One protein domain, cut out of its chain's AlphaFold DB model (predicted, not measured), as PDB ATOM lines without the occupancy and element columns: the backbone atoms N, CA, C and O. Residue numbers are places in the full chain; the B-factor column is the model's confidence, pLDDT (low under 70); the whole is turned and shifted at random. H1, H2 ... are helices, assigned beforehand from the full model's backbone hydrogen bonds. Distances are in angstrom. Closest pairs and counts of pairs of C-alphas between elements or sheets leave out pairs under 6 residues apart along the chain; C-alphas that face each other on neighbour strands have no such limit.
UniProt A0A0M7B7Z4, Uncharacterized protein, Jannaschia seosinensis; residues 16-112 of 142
ATOM      1  N   PHE A  16     176.126 139.372 107.742       83.31
ATOM      2  CA  PHE A  16     176.459 139.474 106.321       83.31
ATOM      3  C   PHE A  16     177.796 138.805 105.994       83.31
ATOM      4  O   PHE A  16     177.865 137.990 105.074       83.31
ATOM      5  N   GLU A  17     178.839 139.079 106.777       83.12
ATOM      6  CA  GLU A  17     180.140 138.431 106.602       83.12
ATOM      7  C   GLU A  17     180.056 136.925 106.868       83.12
ATOM      8  O   GLU A  17     180.599 136.128 106.104       83.12
ATOM      9  N   CYS A  18     179.278 136.517 107.873       85.94
ATOM     10  CA  CYS A  18     178.979 135.116 108.157       85.94
ATOM     11  C   CYS A  18     178.286 134.420 106.968       85.94
ATOM     12  O   CYS A  18     178.627 133.290 106.616       85.94
ATOM     13  N   ALA A  19     177.358 135.099 106.284       85.62
ATOM     14  CA  ALA A  19     176.712 134.584 105.076       85.62
ATOM     15  C   ALA A  19     177.678 134.444 103.886       85.62
ATOM     16  O   ALA A  19     177.597 133.467 103.135       85.62
ATOM     17  N   ILE A  20     178.603 135.392 103.716       86.56
ATOM     18  CA  ILE A  20     179.652 135.314 102.689       86.56
ATOM     19  C   ILE A  20     180.599 134.150 102.984       86.56
ATOM     20  O   ILE A  20     180.903 133.369 102.077       86.56
ATOM     21  N   LEU A  21     181.028 134.015 104.241       87.25
ATOM     22  CA  LEU A  21     181.898 132.936 104.698       87.25
ATOM     23  C   LEU A  21     181.229 131.576 104.497       87.25
ATOM     24  O   LEU A  21     181.848 130.680 103.929       87.25
ATOM     25  N   LEU A  22     179.945 131.447 104.848       87.44
ATOM     26  CA  LEU A  22     179.169 130.239 104.583       87.44
ATOM     27  C   LEU A  22     179.178 129.900 103.087       87.44
ATOM     28  O   LEU A  22     179.512 128.774 102.724       87.44
ATOM     29  N   ARG A  23     178.848 130.857 102.207       87.69
ATOM     30  CA  ARG A  23     178.835 130.620 100.754       87.69
ATOM     31  C   ARG A  23     180.198 130.147 100.260       87.69
ATOM     32  O   ARG A  23     180.269 129.156  99.541       87.69
ATOM     33  N   ARG A  24     181.268 130.853 100.632       88.00
ATOM     34  CA  ARG A  24     182.638 130.505 100.242       88.00
ATOM     35  C   ARG A  24     182.993 129.097 100.709       88.00
ATOM     36  O   ARG A  24     183.432 128.291  99.902       88.00
ATOM     37  N   ASN A  25     182.711 128.782 101.968       87.06
ATOM     38  CA  ASN A  25     183.023 127.479 102.528       87.06
ATOM     39  C   ASN A  25     182.230 126.346 101.848       87.06
ATOM     40  O   ASN A  25     182.769 125.276 101.616       87.06
ATOM     41  N   ILE A  26     180.974 126.570 101.444       86.38
ATOM     42  CA  ILE A  26     180.199 125.580 100.669       86.38
ATOM     43  C   ILE A  26     180.855 125.287  99.310       86.38
ATOM     44  O   ILE A  26     180.909 124.130  98.876       86.38
ATOM     45  N   LEU A  27     181.380 126.320  98.646       84.50
ATOM     46  CA  LEU A  27     182.146 126.152  97.413       84.50
ATOM     47  C   LEU A  27     183.465 125.412  97.689       84.50
ATOM     48  O   LEU A  27     183.789 124.432  97.024       84.50
ATOM     49  N   ASP A  28     184.187 125.789  98.736       85.38
ATOM     50  CA  ASP A  28     185.449 125.136  99.088       85.38
ATOM     51  C   ASP A  28     185.234 123.664  99.513       85.38
ATOM     52  O   ASP A  28     186.030 122.778  99.183       85.38
ATOM     53  N   LEU A  29     184.111 123.344 100.166       82.19
ATOM     54  CA  LEU A  29     183.716 121.977 100.537       82.19
ATOM     55  C   LEU A  29     183.523 121.070  99.324       82.19
ATOM     56  O   LEU A  29     183.683 119.852  99.428       82.19
ATOM     57  N   THR A  30     183.173 121.646  98.181       77.56
ATOM     58  CA  THR A  30     182.905 120.891  96.966       77.56
ATOM     59  C   THR A  30     184.172 120.725  96.089       77.56
ATOM     60  O   THR A  30     184.177 119.855  95.218       77.56
ATOM     61  N   THR A  31     185.261 121.475  96.345       75.62
ATOM     62  CA  THR A  31     186.571 121.375  95.649       75.62
ATOM     63  C   THR A  31     187.697 120.706  96.454       75.62
ATOM     64  O   THR A  31     188.710 120.363  95.844       75.62
ATOM     65  N   LYS A  32     187.503 120.449  97.766       68.44
ATOM     66  CA  LYS A  32     188.434 119.861  98.777       68.44
ATOM     67  C   LYS A  32     189.120 120.855  99.740       68.44
ATOM     68  O   LYS A  32     190.004 120.438 100.481       68.44
ATOM     69  N   GLY A  33     188.725 122.128  99.766       71.62
ATOM     70  CA  GLY A  33     189.314 123.148 100.652       71.62
ATOM     71  C   GLY A  33     188.488 123.528 101.887       71.62
ATOM     72  O   GLY A  33     189.001 124.222 102.756       71.62
ATOM     73  N   GLY A  34     187.219 123.121 101.962       77.25
ATOM     74  CA  GLY A  34     186.295 123.622 102.986       77.25
ATOM     75  C   GLY A  34     186.415 122.926 104.343       77.25
ATOM     76  O   GLY A  34     186.667 121.720 104.416       77.25
ATOM     77  N   SER A  35     186.162 123.679 105.415       82.38
ATOM     78  CA  SER A  35     186.139 123.182 106.794       82.38
ATOM     79  C   SER A  35     184.708 122.903 107.260       82.38
ATOM     80  O   SER A  35     183.819 123.754 107.195       82.38
ATOM     81  N   GLU A  36     184.463 121.704 107.785       82.75
ATOM     82  CA  GLU A  36     183.143 121.328 108.303       82.75
ATOM     83  C   GLU A  36     182.748 122.141 109.546       82.75
ATOM     84  O   GLU A  36     181.581 122.513 109.702       82.75
ATOM     85  N   GLN A  37     183.709 122.445 110.423       83.06
ATOM     86  CA  GLN A  37     183.450 123.218 111.640       83.06
ATOM     87  C   GLN A  37     182.977 124.638 111.314       83.06
ATOM     88  O   GLN A  37     181.996 125.103 111.895       83.06
ATOM     89  N   GLU A  38     183.610 125.289 110.337       84.00
ATOM     90  CA  GLU A  38     183.211 126.616 109.858       84.00
ATOM     91  C   GLU A  38     181.782 126.609 109.309       84.00
ATOM     92  O   GLU A  38     180.989 127.499 109.614       84.00
ATOM     93  N   TYR A  39     181.414 125.571 108.549       85.62
ATOM     94  CA  TYR A  39     180.065 125.426 108.002       85.62
ATOM     95  C   TYR A  39     179.022 125.312 109.117       85.62
ATOM     96  O   TYR A  39     178.020 126.034 109.119       85.62
ATOM     97  N   LYS A  40     179.268 124.425 110.088       86.75
ATOM     98  CA  LYS A  40     178.345 124.170 111.201       86.75
ATOM     99  C   LYS A  40     178.088 125.428 112.012       86.75
ATOM    100  O   LYS A  40     176.937 125.770 112.280       86.75
ATOM    101  N   LEU A  41     179.149 126.125 112.386       85.19
ATOM    102  CA  LEU A  41     179.033 127.288 113.248       85.19
ATOM    103  C   LEU A  41     178.425 128.494 112.508       85.19
ATOM    104  O   LEU A  41     177.544 129.157 113.063       85.19
ATOM    105  N   ALA A  42     178.789 128.726 111.240       85.06
ATOM    106  CA  ALA A  42     178.157 129.763 110.419       85.06
ATOM    107  C   ALA A  42     176.652 129.499 110.239       85.06
ATOM    108  O   ALA A  42     175.823 130.398 110.402       85.06
ATOM    109  N   ARG A  43     176.265 128.238 110.003       87.06
ATOM    110  CA  ARG A  43     174.856 127.826 109.938       87.06
ATOM    111  C   ARG A  43     174.115 128.111 111.243       87.06
ATOM    112  O   ARG A  43     172.996 128.617 111.193       87.06
ATOM    113  N   VAL A  44     174.700 127.781 112.397       86.75
ATOM    114  CA  VAL A  44     174.073 128.029 113.709       86.75
ATOM    115  C   VAL A  44     173.786 129.518 113.891       86.75
ATOM    116  O   VAL A  44     172.657 129.866 114.233       86.75
ATOM    117  N   LYS A  45     174.754 130.389 113.581       84.81
ATOM    118  CA  LYS A  45     174.597 131.848 113.688       84.81
ATOM    119  C   LYS A  45     173.470 132.356 112.780       84.81
ATOM    120  O   LYS A  45     172.544 133.012 113.241       84.81
ATOM    121  N   LEU A  46     173.452 131.932 111.515       83.88
ATOM    122  CA  LEU A  46     172.416 132.332 110.554       83.88
ATOM    123  C   LEU A  46     171.024 131.752 110.860       83.88
ATOM    124  O   LEU A  46     170.014 132.324 110.449       83.88
ATOM    125  N   MET A  47     170.946 130.617 111.562       85.19
ATOM    126  CA  MET A  47     169.679 130.040 112.019       85.19
ATOM    127  C   MET A  47     169.128 130.689 113.291       85.19
ATOM    128  O   MET A  47     167.913 130.622 113.501       85.19
ATOM    129  N   GLN A  48     169.985 131.285 114.127       85.38
ATOM    130  CA  GLN A  48     169.567 132.068 115.295       85.38
ATOM    131  C   GLN A  48     168.835 133.346 114.863       85.38
ATOM    132  O   GLN A  48     167.841 133.724 115.484       85.38
ATOM    133  N   ASP A  49     169.247 133.952 113.746       79.06
ATOM    134  CA  ASP A  49     168.545 135.084 113.149       79.06
ATOM    135  C   ASP A  49     167.250 134.655 112.444       79.06
ATOM    136  O   ASP A  49     167.236 134.079 111.352       79.06
ATOM    137  N   GLY A  50     166.110 134.989 113.052       75.12
ATOM    138  CA  GLY A  50     164.787 134.633 112.529       75.12
ATOM    139  C   GLY A  50     164.452 135.243 111.158       75.12
ATOM    140  O   GLY A  50     163.653 134.667 110.415       75.12
ATOM    141  N   THR A  51     165.055 136.381 110.808       79.06
ATOM    142  CA  THR A  51     164.933 137.030 109.490       79.06
ATOM    143  C   THR A  51     165.767 136.297 108.440       79.06
ATOM    144  O   THR A  51     165.236 135.913 107.395       79.06
ATOM    145  N   SER A  52     167.033 136.014 108.752       78.69
ATOM    146  CA  SER A  52     167.969 135.277 107.896       78.69
ATOM    147  C   SER A  52     167.468 133.866 107.594       78.69
ATOM    148  O   SER A  52     167.467 133.441 106.440       78.69
ATOM    149  N   LYS A  53     166.912 133.169 108.594       80.94
ATOM    150  CA  LYS A  53     166.361 131.811 108.460       80.94
ATOM    151  C   LYS A  53     165.329 131.657 107.340       80.94
ATOM    152  O   LYS A  53     165.243 130.591 106.727       80.94
ATOM    153  N   ARG A  54     164.519 132.688 107.075       80.94
ATOM    154  CA  ARG A  54     163.469 132.643 106.040       80.94
ATOM    155  C   ARG A  54     164.031 132.738 104.628       80.94
ATOM    156  O   ARG A  54     163.430 132.186 103.716       80.94
ATOM    157  N   HIS A  55     165.164 133.413 104.480       81.06
ATOM    158  CA  HIS A  55     165.817 133.653 103.200       81.06
ATOM    159  C   HIS A  55     166.996 132.706 102.941       81.06
ATOM    160  O   HIS A  55     167.557 132.737 101.852       81.06
ATOM    161  N   LEU A  56     167.356 131.856 103.911       83.62
ATOM    162  CA  LEU A  56     168.373 130.827 103.727       83.62
ATOM    163  C   LEU A  56     167.950 129.799 102.661       83.62
ATOM    164  O   LEU A  56     166.800 129.343 102.688       83.62
ATOM    165  N   PRO A  57     168.888 129.360 101.800       84.56
ATOM    166  CA  PRO A  57     168.656 128.275 100.857       84.56
ATOM    167  C   PRO A  57     168.222 126.984 101.553       84.56
ATOM    168  O   PRO A  57     168.688 126.652 102.648       84.56
ATOM    169  N   GLU A  58     167.357 126.225 100.888       83.25
ATOM    170  CA  GLU A  58     166.774 124.997 101.428       83.25
ATOM    171  C   GLU A  58     167.850 123.957 101.781       83.25
ATOM    172  O   GLU A  58     167.839 123.411 102.885       83.25
ATOM    173  N   PHE A  59     168.868 123.784 100.933       81.94
ATOM    174  CA  PHE A  59     169.977 122.869 101.221       81.94
ATOM    175  C   PHE A  59     170.744 123.235 102.503       81.94
ATOM    176  O   PHE A  59     171.085 122.351 103.278       81.94
ATOM    177  N   VAL A  60     170.939 124.522 102.820       84.88
ATOM    178  CA  VAL A  60     171.588 124.934 104.085       84.88
ATOM    179  C   VAL A  60     170.687 124.629 105.284       84.88
ATOM    180  O   VAL A  60     171.150 124.262 106.368       84.88
ATOM    181  N   ARG A  61     169.370 124.769 105.112       84.12
ATOM    182  CA  ARG A  61     168.402 124.499 106.181       84.12
ATOM    183  C   ARG A  61     168.324 123.009 106.505       84.12
ATOM    184  O   ARG A  61     168.294 122.676 107.692       84.12
ATOM    185  N   HIS A  62     168.330 122.148 105.488       84.06
ATOM    186  CA  HIS A  62     168.155 120.701 105.633       84.06
ATOM    187  C   HIS A  62     169.455 119.911 105.818       84.06
ATOM    188  O   HIS A  62     169.388 118.798 106.332       84.06
ATOM    189  N   SER A  63     170.620 120.462 105.467       84.19
ATOM    190  CA  SER A  63     171.912 119.791 105.646       84.19
ATOM    191  C   SER A  63     172.617 120.270 106.927       84.19
ATOM    192  O   SER A  63     173.193 121.363 106.932       84.19
ATOM    193  N   PRO A  64     172.588 119.489 108.028       82.75
ATOM    194  CA  PRO A  64     173.280 119.842 109.271       82.75
ATOM    195  C   PRO A  64     174.805 119.717 109.159       82.75
ATOM    196  O   PRO A  64     175.525 120.487 109.793       82.75
ATOM    197  N   ASP A  65     175.285 118.794 108.323       83.44
ATOM    198  CA  ASP A  65     176.701 118.453 108.178       83.44
ATOM    199  C   ASP A  65     177.202 118.689 106.748       83.44
ATOM    200  O   ASP A  65     176.427 118.659 105.782       83.44
ATOM    201  N   ALA A  66     178.520 118.867 106.610       82.44
ATOM    202  CA  ALA A  66     179.171 119.055 105.315       82.44
ATOM    203  C   ALA A  66     178.981 117.845 104.384       82.44
ATOM    204  O   ALA A  66     178.810 118.020 103.180       82.44
ATOM    205  N   ASP A  67     178.951 116.626 104.923       82.94
ATOM    206  CA  ASP A  67     178.728 115.419 104.120       82.94
ATOM    207  C   ASP A  67     177.293 115.325 103.600       82.94
ATOM    208  O   ASP A  67     177.077 115.010 102.431       82.94
ATOM    209  N   SER A  68     176.305 115.702 104.418       84.75
ATOM    210  CA  SER A  68     174.908 115.794 103.977       84.75
ATOM    211  C   SER A  68     174.741 116.822 102.856       84.75
ATOM    212  O   SER A  68     174.003 116.590 101.899       84.75
ATOM    213  N   LEU A  69     175.458 117.944 102.945       83.75
ATOM    214  CA  LEU A  69     175.474 118.961 101.901       83.75
ATOM    215  C   LEU A  69     176.133 118.439 100.617       83.75
ATOM    216  O   LEU A  69     175.586 118.604  99.530       83.75
ATOM    217  N   LYS A  70     177.279 117.760 100.730       83.25
ATOM    218  CA  LYS A  70     177.956 117.133  99.585       83.25
ATOM    219  C   LYS A  70     177.069 116.094  98.907       83.25
ATOM    220  O   LYS A  70     177.047 116.050  97.678       83.25
ATOM    221  N   MET A  71     176.326 115.290  99.670       83.88
ATOM    222  CA  MET A  71     175.357 114.345  99.110       83.88
ATOM    223  C   MET A  71     174.228 115.069  98.374       83.88
ATOM    224  O   MET A  71     173.935 114.726  97.230       83.88
ATOM    225  N   ALA A  72     173.653 116.117  98.974       82.38
ATOM    226  CA  ALA A  72     172.623 116.929  98.328       82.38
ATOM    227  C   ALA A  72     173.118 117.539  97.004       82.38
ATOM    228  O   ALA A  72     172.422 117.467  95.996       82.38
ATOM    229  N   LEU A  73     174.347 118.059  96.971       81.38
ATOM    230  CA  LEU A  73     174.951 118.637  95.765       81.38
ATOM    231  C   LEU A  73     175.358 117.577  94.732       81.38
ATOM    232  O   LEU A  73     175.291 117.825  93.528       81.38
ATOM    233  N   SER A  74     175.755 116.384  95.173       80.75
ATOM    234  CA  SER A  74     176.082 115.271  94.271       80.75
ATOM    235  C   SER A  74     174.838 114.713  93.576       80.75
ATOM    236  O   SER A  74     174.929 114.310  92.417       80.75
ATOM    237  N   ASN A  75     173.672 114.772  94.233       82.12
ATOM    238  CA  ASN A  75     172.387 114.412  93.627       82.12
ATOM    239  C   ASN A  75     171.972 115.361  92.490       82.12
ATOM    240  O   ASN A  75     171.275 114.931  91.577       82.12
ATOM    241  N   VAL A  76     172.392 116.631  92.524       80.12
ATOM    242  CA  VAL A  76     172.034 117.623  91.492       80.12
ATOM    243  C   VAL A  76     172.757 117.343  90.179       80.12
ATOM    244  O   VAL A  76     172.161 117.411  89.107       80.12
ATOM    245  N   ALA A  77     174.047 117.031  90.246       77.56
ATOM    246  CA  ALA A  77     174.827 116.707  89.064       77.56
ATOM    247  C   ALA A  77     175.986 115.788  89.446       77.56
ATOM    248  O   ALA A  77     176.757 116.093  90.356       77.56
ATOM    249  N   SER A  78     176.141 114.680  88.728       73.75
ATOM    250  CA  SER A  78     177.229 113.712  88.893       73.75
ATOM    251  C   SER A  78     178.014 113.611  87.586       73.75
ATOM    252  O   SER A  78     177.413 113.466  86.528       73.75
ATOM    253  N   GLY A  79     179.344 113.728  87.647       74.06
ATOM    254  CA  GLY A  79     180.216 113.665  86.469       74.06
ATOM    255  C   GLY A  79     181.392 114.642  86.511       74.06
ATOM    256  O   GLY A  79     181.449 115.553  87.341       74.06
ATOM    257  N   GLU A  80     182.342 114.449  85.603       66.56
ATOM    258  CA  GLU A  80     183.479 115.348  85.402       66.56
ATOM    259  C   GLU A  80     182.972 116.658  84.763       66.56
ATOM    260  O   GLU A  80     182.250 116.634  83.771       66.56
ATOM    261  N   GLY A  81     183.235 117.809  85.392       71.62
ATOM    262  CA  GLY A  81     182.666 119.110  84.983       71.62
ATOM    263  C   GLY A  81     181.308 119.469  85.609       71.62
ATOM    264  O   GLY A  81     180.910 120.634  85.576       71.62
ATOM    265  N   ALA A  82     180.645 118.531  86.301       78.81
ATOM    266  CA  ALA A  82     179.406 118.790  87.053       78.81
ATOM    267  C   ALA A  82     179.583 119.812  88.195       78.81
ATOM    268  O   ALA A  82     178.610 120.364  88.701       78.81
ATOM    269  N   TRP A  83     180.830 120.084  88.585       76.38
ATOM    270  CA  TRP A  83     181.204 121.129  89.533       76.38
ATOM    271  C   TRP A  83     180.600 122.500  89.185       76.38
ATOM    272  O   TRP A  83     180.080 123.173  90.072       76.38
ATOM    273  N   VAL A  84     180.622 122.897  87.906       80.88
ATOM    274  CA  VAL A  84     180.104 124.210  87.480       80.88
ATOM    275  C   VAL A  84     178.600 124.300  87.742       80.88
ATOM    276  O   VAL A  84     178.138 125.271  88.331       80.88
ATOM    277  N   LEU A  85     177.859 123.237  87.413       83.25
ATOM    278  CA  LEU A  85     176.418 123.149  87.664       83.25
ATOM    279  C   LEU A  85     176.094 123.173  89.163       83.25
ATOM    280  O   LEU A  85     175.144 123.831  89.575       83.25
ATOM    281  N   ARG A  86     176.896 122.498  89.998       82.06
ATOM    282  CA  ARG A  86     176.736 122.538  91.462       82.06
ATOM    283  C   ARG A  86     177.004 123.931  92.023       82.06
ATOM    284  O   ARG A  86     176.262 124.379  92.890       82.06
ATOM    285  N   ARG A  87     178.037 124.623  91.530       83.38
ATOM    286  CA  ARG A  87     178.344 126.002  91.927       83.38
ATOM    287  C   ARG A  87     177.193 126.930  91.569       83.38
ATOM    288  O   ARG A  87     176.743 127.678  92.429       83.38
ATOM    289  N   ASP A  88     176.700 126.856  90.340       84.25
ATOM    290  CA  ASP A  88     175.610 127.717  89.887       84.25
ATOM    291  C   ASP A  88     174.326 127.426  90.693       84.25
ATOM    292  O   ASP A  88     173.667 128.357  91.153       84.25
ATOM    293  N   HIS A  89     174.059 126.151  91.014       83.38
ATOM    294  CA  HIS A  89     172.965 125.739  91.902       83.38
ATOM    295  C   HIS A  89     173.102 126.259  93.347       83.38
ATOM    296  O   HIS A  89     172.099 126.476  94.026       83.38
ATOM    297  N   VAL A  90     174.325 126.477  93.840       83.94
ATOM    298  CA  VAL A  90     174.572 127.113  95.145       83.94
ATOM    299  C   VAL A  90     174.441 128.635  95.043       83.94
ATOM    300  O   VAL A  90     173.858 129.267  95.928       83.94
ATOM    301  N   GLU A  91     174.970 129.243  93.981       83.88
ATOM    302  CA  GLU A  91     174.979 130.694  93.799       83.88
ATOM    303  C   GLU A  91     173.586 131.273  93.564       83.88
ATOM    304  O   GLU A  91     173.263 132.311  94.144       83.88
ATOM    305  N   GLU A  92     172.756 130.627  92.743       85.44
ATOM    306  CA  GLU A  92     171.401 131.084  92.419       85.44
ATOM    307  C   GLU A  92     170.547 131.402  93.658       85.44
ATOM    308  O   GLU A  92     170.068 132.535  93.765       85.44
ATOM    309  N   PRO A  93     170.391 130.492  94.637       83.12
ATOM    310  CA  PRO A  93     169.622 130.763  95.849       83.12
ATOM    311  C   PRO A  93     170.383 131.607  96.881       83.12
ATOM    312  O   PRO A  93     169.753 132.255  97.717       83.12
ATOM    313  N   CYS A  94     171.719 131.674  96.824       82.94
ATOM    314  CA  CYS A  94     172.493 132.559  97.700       82.94
ATOM    315  C   CYS A  94     172.422 134.038  97.274       82.94
ATOM    316  O   CYS A  94     172.521 134.921  98.127       82.94
ATOM    317  N   LYS A  95     172.225 134.343  95.984       84.56
ATOM    318  CA  LYS A  95     172.078 135.719  95.465       84.56
ATOM    319  C   LYS A  95     170.965 136.532  96.153       84.56
ATOM    320  O   LYS A  95     171.270 137.620  96.654       84.56
ATOM    321  N   PRO A  96     169.699 136.064  96.220       84.06
ATOM    322  CA  PRO A  96     168.631 136.816  96.879       84.06
ATOM    323  C   PRO A  96     168.855 136.939  98.391       84.06
ATOM    324  O   PRO A  96     168.519 137.971  98.967       84.06
ATOM    325  N   PHE A  97     169.468 135.933  99.019       83.94
ATOM    326  CA  PHE A  97     169.815 135.957 100.439       83.94
ATOM    327  C   PHE A  97     170.845 137.046 100.768       83.94
ATOM    328  O   PHE A  97     170.613 137.876 101.645       83.94
ATOM    329  N   LEU A  98     171.949 137.100 100.019       83.94
ATOM    330  CA  LEU A  98     172.984 138.119 100.209       83.94
ATOM    331  C   LEU A  98     172.462 139.522  99.895       83.94
ATOM    332  O   LEU A  98     172.713 140.447 100.659       83.94
ATOM    333  N   SER A  99     171.658 139.664  98.838       85.50
ATOM    334  CA  SER A  99     171.020 140.942  98.491       85.50
ATOM    335  C   SER A  99     170.075 141.440  99.590       85.50
ATOM    336  O   SER A  99     169.921 142.645  99.786       85.50
ATOM    337  N   PHE A 100     169.398 140.529 100.296       83.88
ATOM    338  CA  PHE A 100     168.554 140.877 101.436       83.88
ATOM    339  C   PHE A 100     169.392 141.372 102.618       83.88
ATOM    340  O   PHE A 100     169.069 142.411 103.195       83.88
ATOM    341  N   LEU A 101     170.476 140.666 102.950       81.69
ATOM    342  CA  LEU A 101     171.361 141.040 104.052       81.69
ATOM    343  C   LEU A 101     172.094 142.361 103.792       81.69
ATOM    344  O   LEU A 101     172.164 143.193 104.688       81.69
ATOM    345  N   GLU A 102     172.547 142.602 102.561       82.56
ATOM    346  CA  GLU A 102     173.159 143.872 102.155       82.56
ATOM    347  C   GLU A 102     172.186 145.047 102.354       82.56
ATOM    348  O   GLU A 102     172.534 146.074 102.936       82.56
ATOM    349  N   ARG A 103     170.916 144.887 101.959       80.75
ATOM    350  CA  ARG A 103     169.888 145.914 102.203       80.75
ATOM    351  C   ARG A 103     169.578 146.085 103.687       80.75
ATOM    352  O   ARG A 103     169.352 147.210 104.128       80.75
ATOM    353  N   ALA A 104     169.535 144.994 104.451       71.94
ATOM    354  CA  ALA A 104     169.299 145.043 105.890       71.94
ATOM    355  C   ALA A 104     170.426 145.794 106.619       71.94
ATOM    356  O   ALA A 104     170.152 146.579 107.526       71.94
ATOM    357  N   GLU A 105     171.670 145.630 106.173       70.25
ATOM    358  CA  GLU A 105     172.832 146.365 106.675       70.25
ATOM    359  C   GLU A 105     172.755 147.868 106.372       70.25
ATOM    360  O   GLU A 105     172.913 148.714 107.258       70.25
ATOM    361  N   VAL A 106     172.390 148.226 105.138       70.06
ATOM    362  CA  VAL A 106     172.180 149.627 104.734       70.06
ATOM    363  C   VAL A 106     171.040 150.291 105.521       70.06
ATOM    364  O   VAL A 106     171.070 151.494 105.787       70.06
ATOM    365  N   LEU A 107     170.016 149.533 105.920       61.84
ATOM    366  CA  LEU A 107     168.938 150.049 106.766       61.84
ATOM    367  C   LEU A 107     169.365 150.204 108.232       61.84
ATOM    368  O   LEU A 107     168.946 151.173 108.868       61.84
ATOM    369  N   ARG A 108     170.223 149.315 108.755       59.50
ATOM    370  CA  ARG A 108     170.788 149.433 110.112       59.50
ATOM    371  C   ARG A 108     171.646 150.686 110.265       59.50
ATOM    372  O   ARG A 108     171.441 151.450 111.203       59.50
ATOM    373  N   THR A 109     172.519 150.966 109.301       59.00
ATOM    374  CA  THR A 109     173.368 152.175 109.306       59.00
ATOM    375  C   THR A 109     172.573 153.484 109.219       59.00
ATOM    376  O   THR A 109     173.025 154.510 109.721       59.00
ATOM    377  N   ARG A 110     171.359 153.464 108.652       54.16
ATOM    378  CA  ARG A 110     170.460 154.635 108.595       54.16
ATOM    379  C   ARG A 110     169.596 154.837 109.843       54.16
ATOM    380  O   ARG A 110     169.006 155.906 109.981       54.16
ATOM    381  N   GLN A 111     169.491 153.839 110.721       53.53
ATOM    382  CA  GLN A 111     168.685 153.907 111.947       53.53
ATOM    383  C   GLN A 111     169.488 154.223 113.209       53.53
ATOM    384  O   GLN A 111     168.875 154.392 114.259       53.53
ATOM    385  N   SER A 112     170.813 154.373 113.132       43.28
ATOM    386  CA  SER A 112     171.561 155.007 114.218       43.28
ATOM    387  C   SER A 112     171.142 156.478 114.292       43.28
ATOM    388  O   SER A 112     171.490 157.241 113.384       43.28
TER     389      SER A 112
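AT A GLANCE: This is residues 16 to 112 of the 142 residues of an uncharacterized protein of Jannaschia seosinensis (UniProt A0A0M7B7Z4). A long helix, H6, runs along one side of a small helical body, and its last residues stick out as an arm. H1 lies side by side with H6, H2 folds back along H1, and the short H3 and H4 make the side opposite H1, while H5 crosses one end between H2 and H6. The printed part has 97 residues with six named helices, H1 to H6 in chain order, and no named strand; its class is all helix. It is compact, with a radius of gyration of the C-alphas of 13.9 A, and spans 50 by 23 by 21 A, the arm adding to the length.

IN THESE COORDINATES: H1, residues 16 to 31, begins at C-alpha 16 (176.459, 139.474, 106.321) and is 23.3 A long. H2 is residues 36 to 48, 18.7 A; H3 residues 52 to 55; H4 residues 58 to 62; H5 residues 66 to 76, 15.6 A. H6, residues 82 to 111, is 44.4 A long and ends at C-alpha 111 (168.685, 153.907, 111.947). H6 has a kink of 35 degrees near residue 94.

HOW THE PARTS SIT: H1 and H2 form a hairpin, two helices running opposite ways, at 34 degrees, a shallow tilt only just short of steep; their closest C-alphas, Cys 18 and Ala 42, are 5.9 A apart. H1 touches H6 at a shallow tilt of 9 degrees, opposite ways, closest at C-alphas 16 and 101, 5.8 A. H3 touches residues 96 to 101 of H6, closest at C-alphas 55 and 97, 5.4 A. H2 and H6 are apart. Every O i to N i+4 pair is within hydrogen-bond range in H1, H2 and H4, 6 of 7 in H5 and 23 of 26 in H6; H3 is too short for one.

THE WHOLE: The C-alphas of Gly 79 and Ser 112, the farthest apart, are 50.5 A apart. Residues 106 to 112 stand free. The printed part has no cut, and its five links are tight. pLDDT is under 70 at residues 32, 80 and 107 to 112.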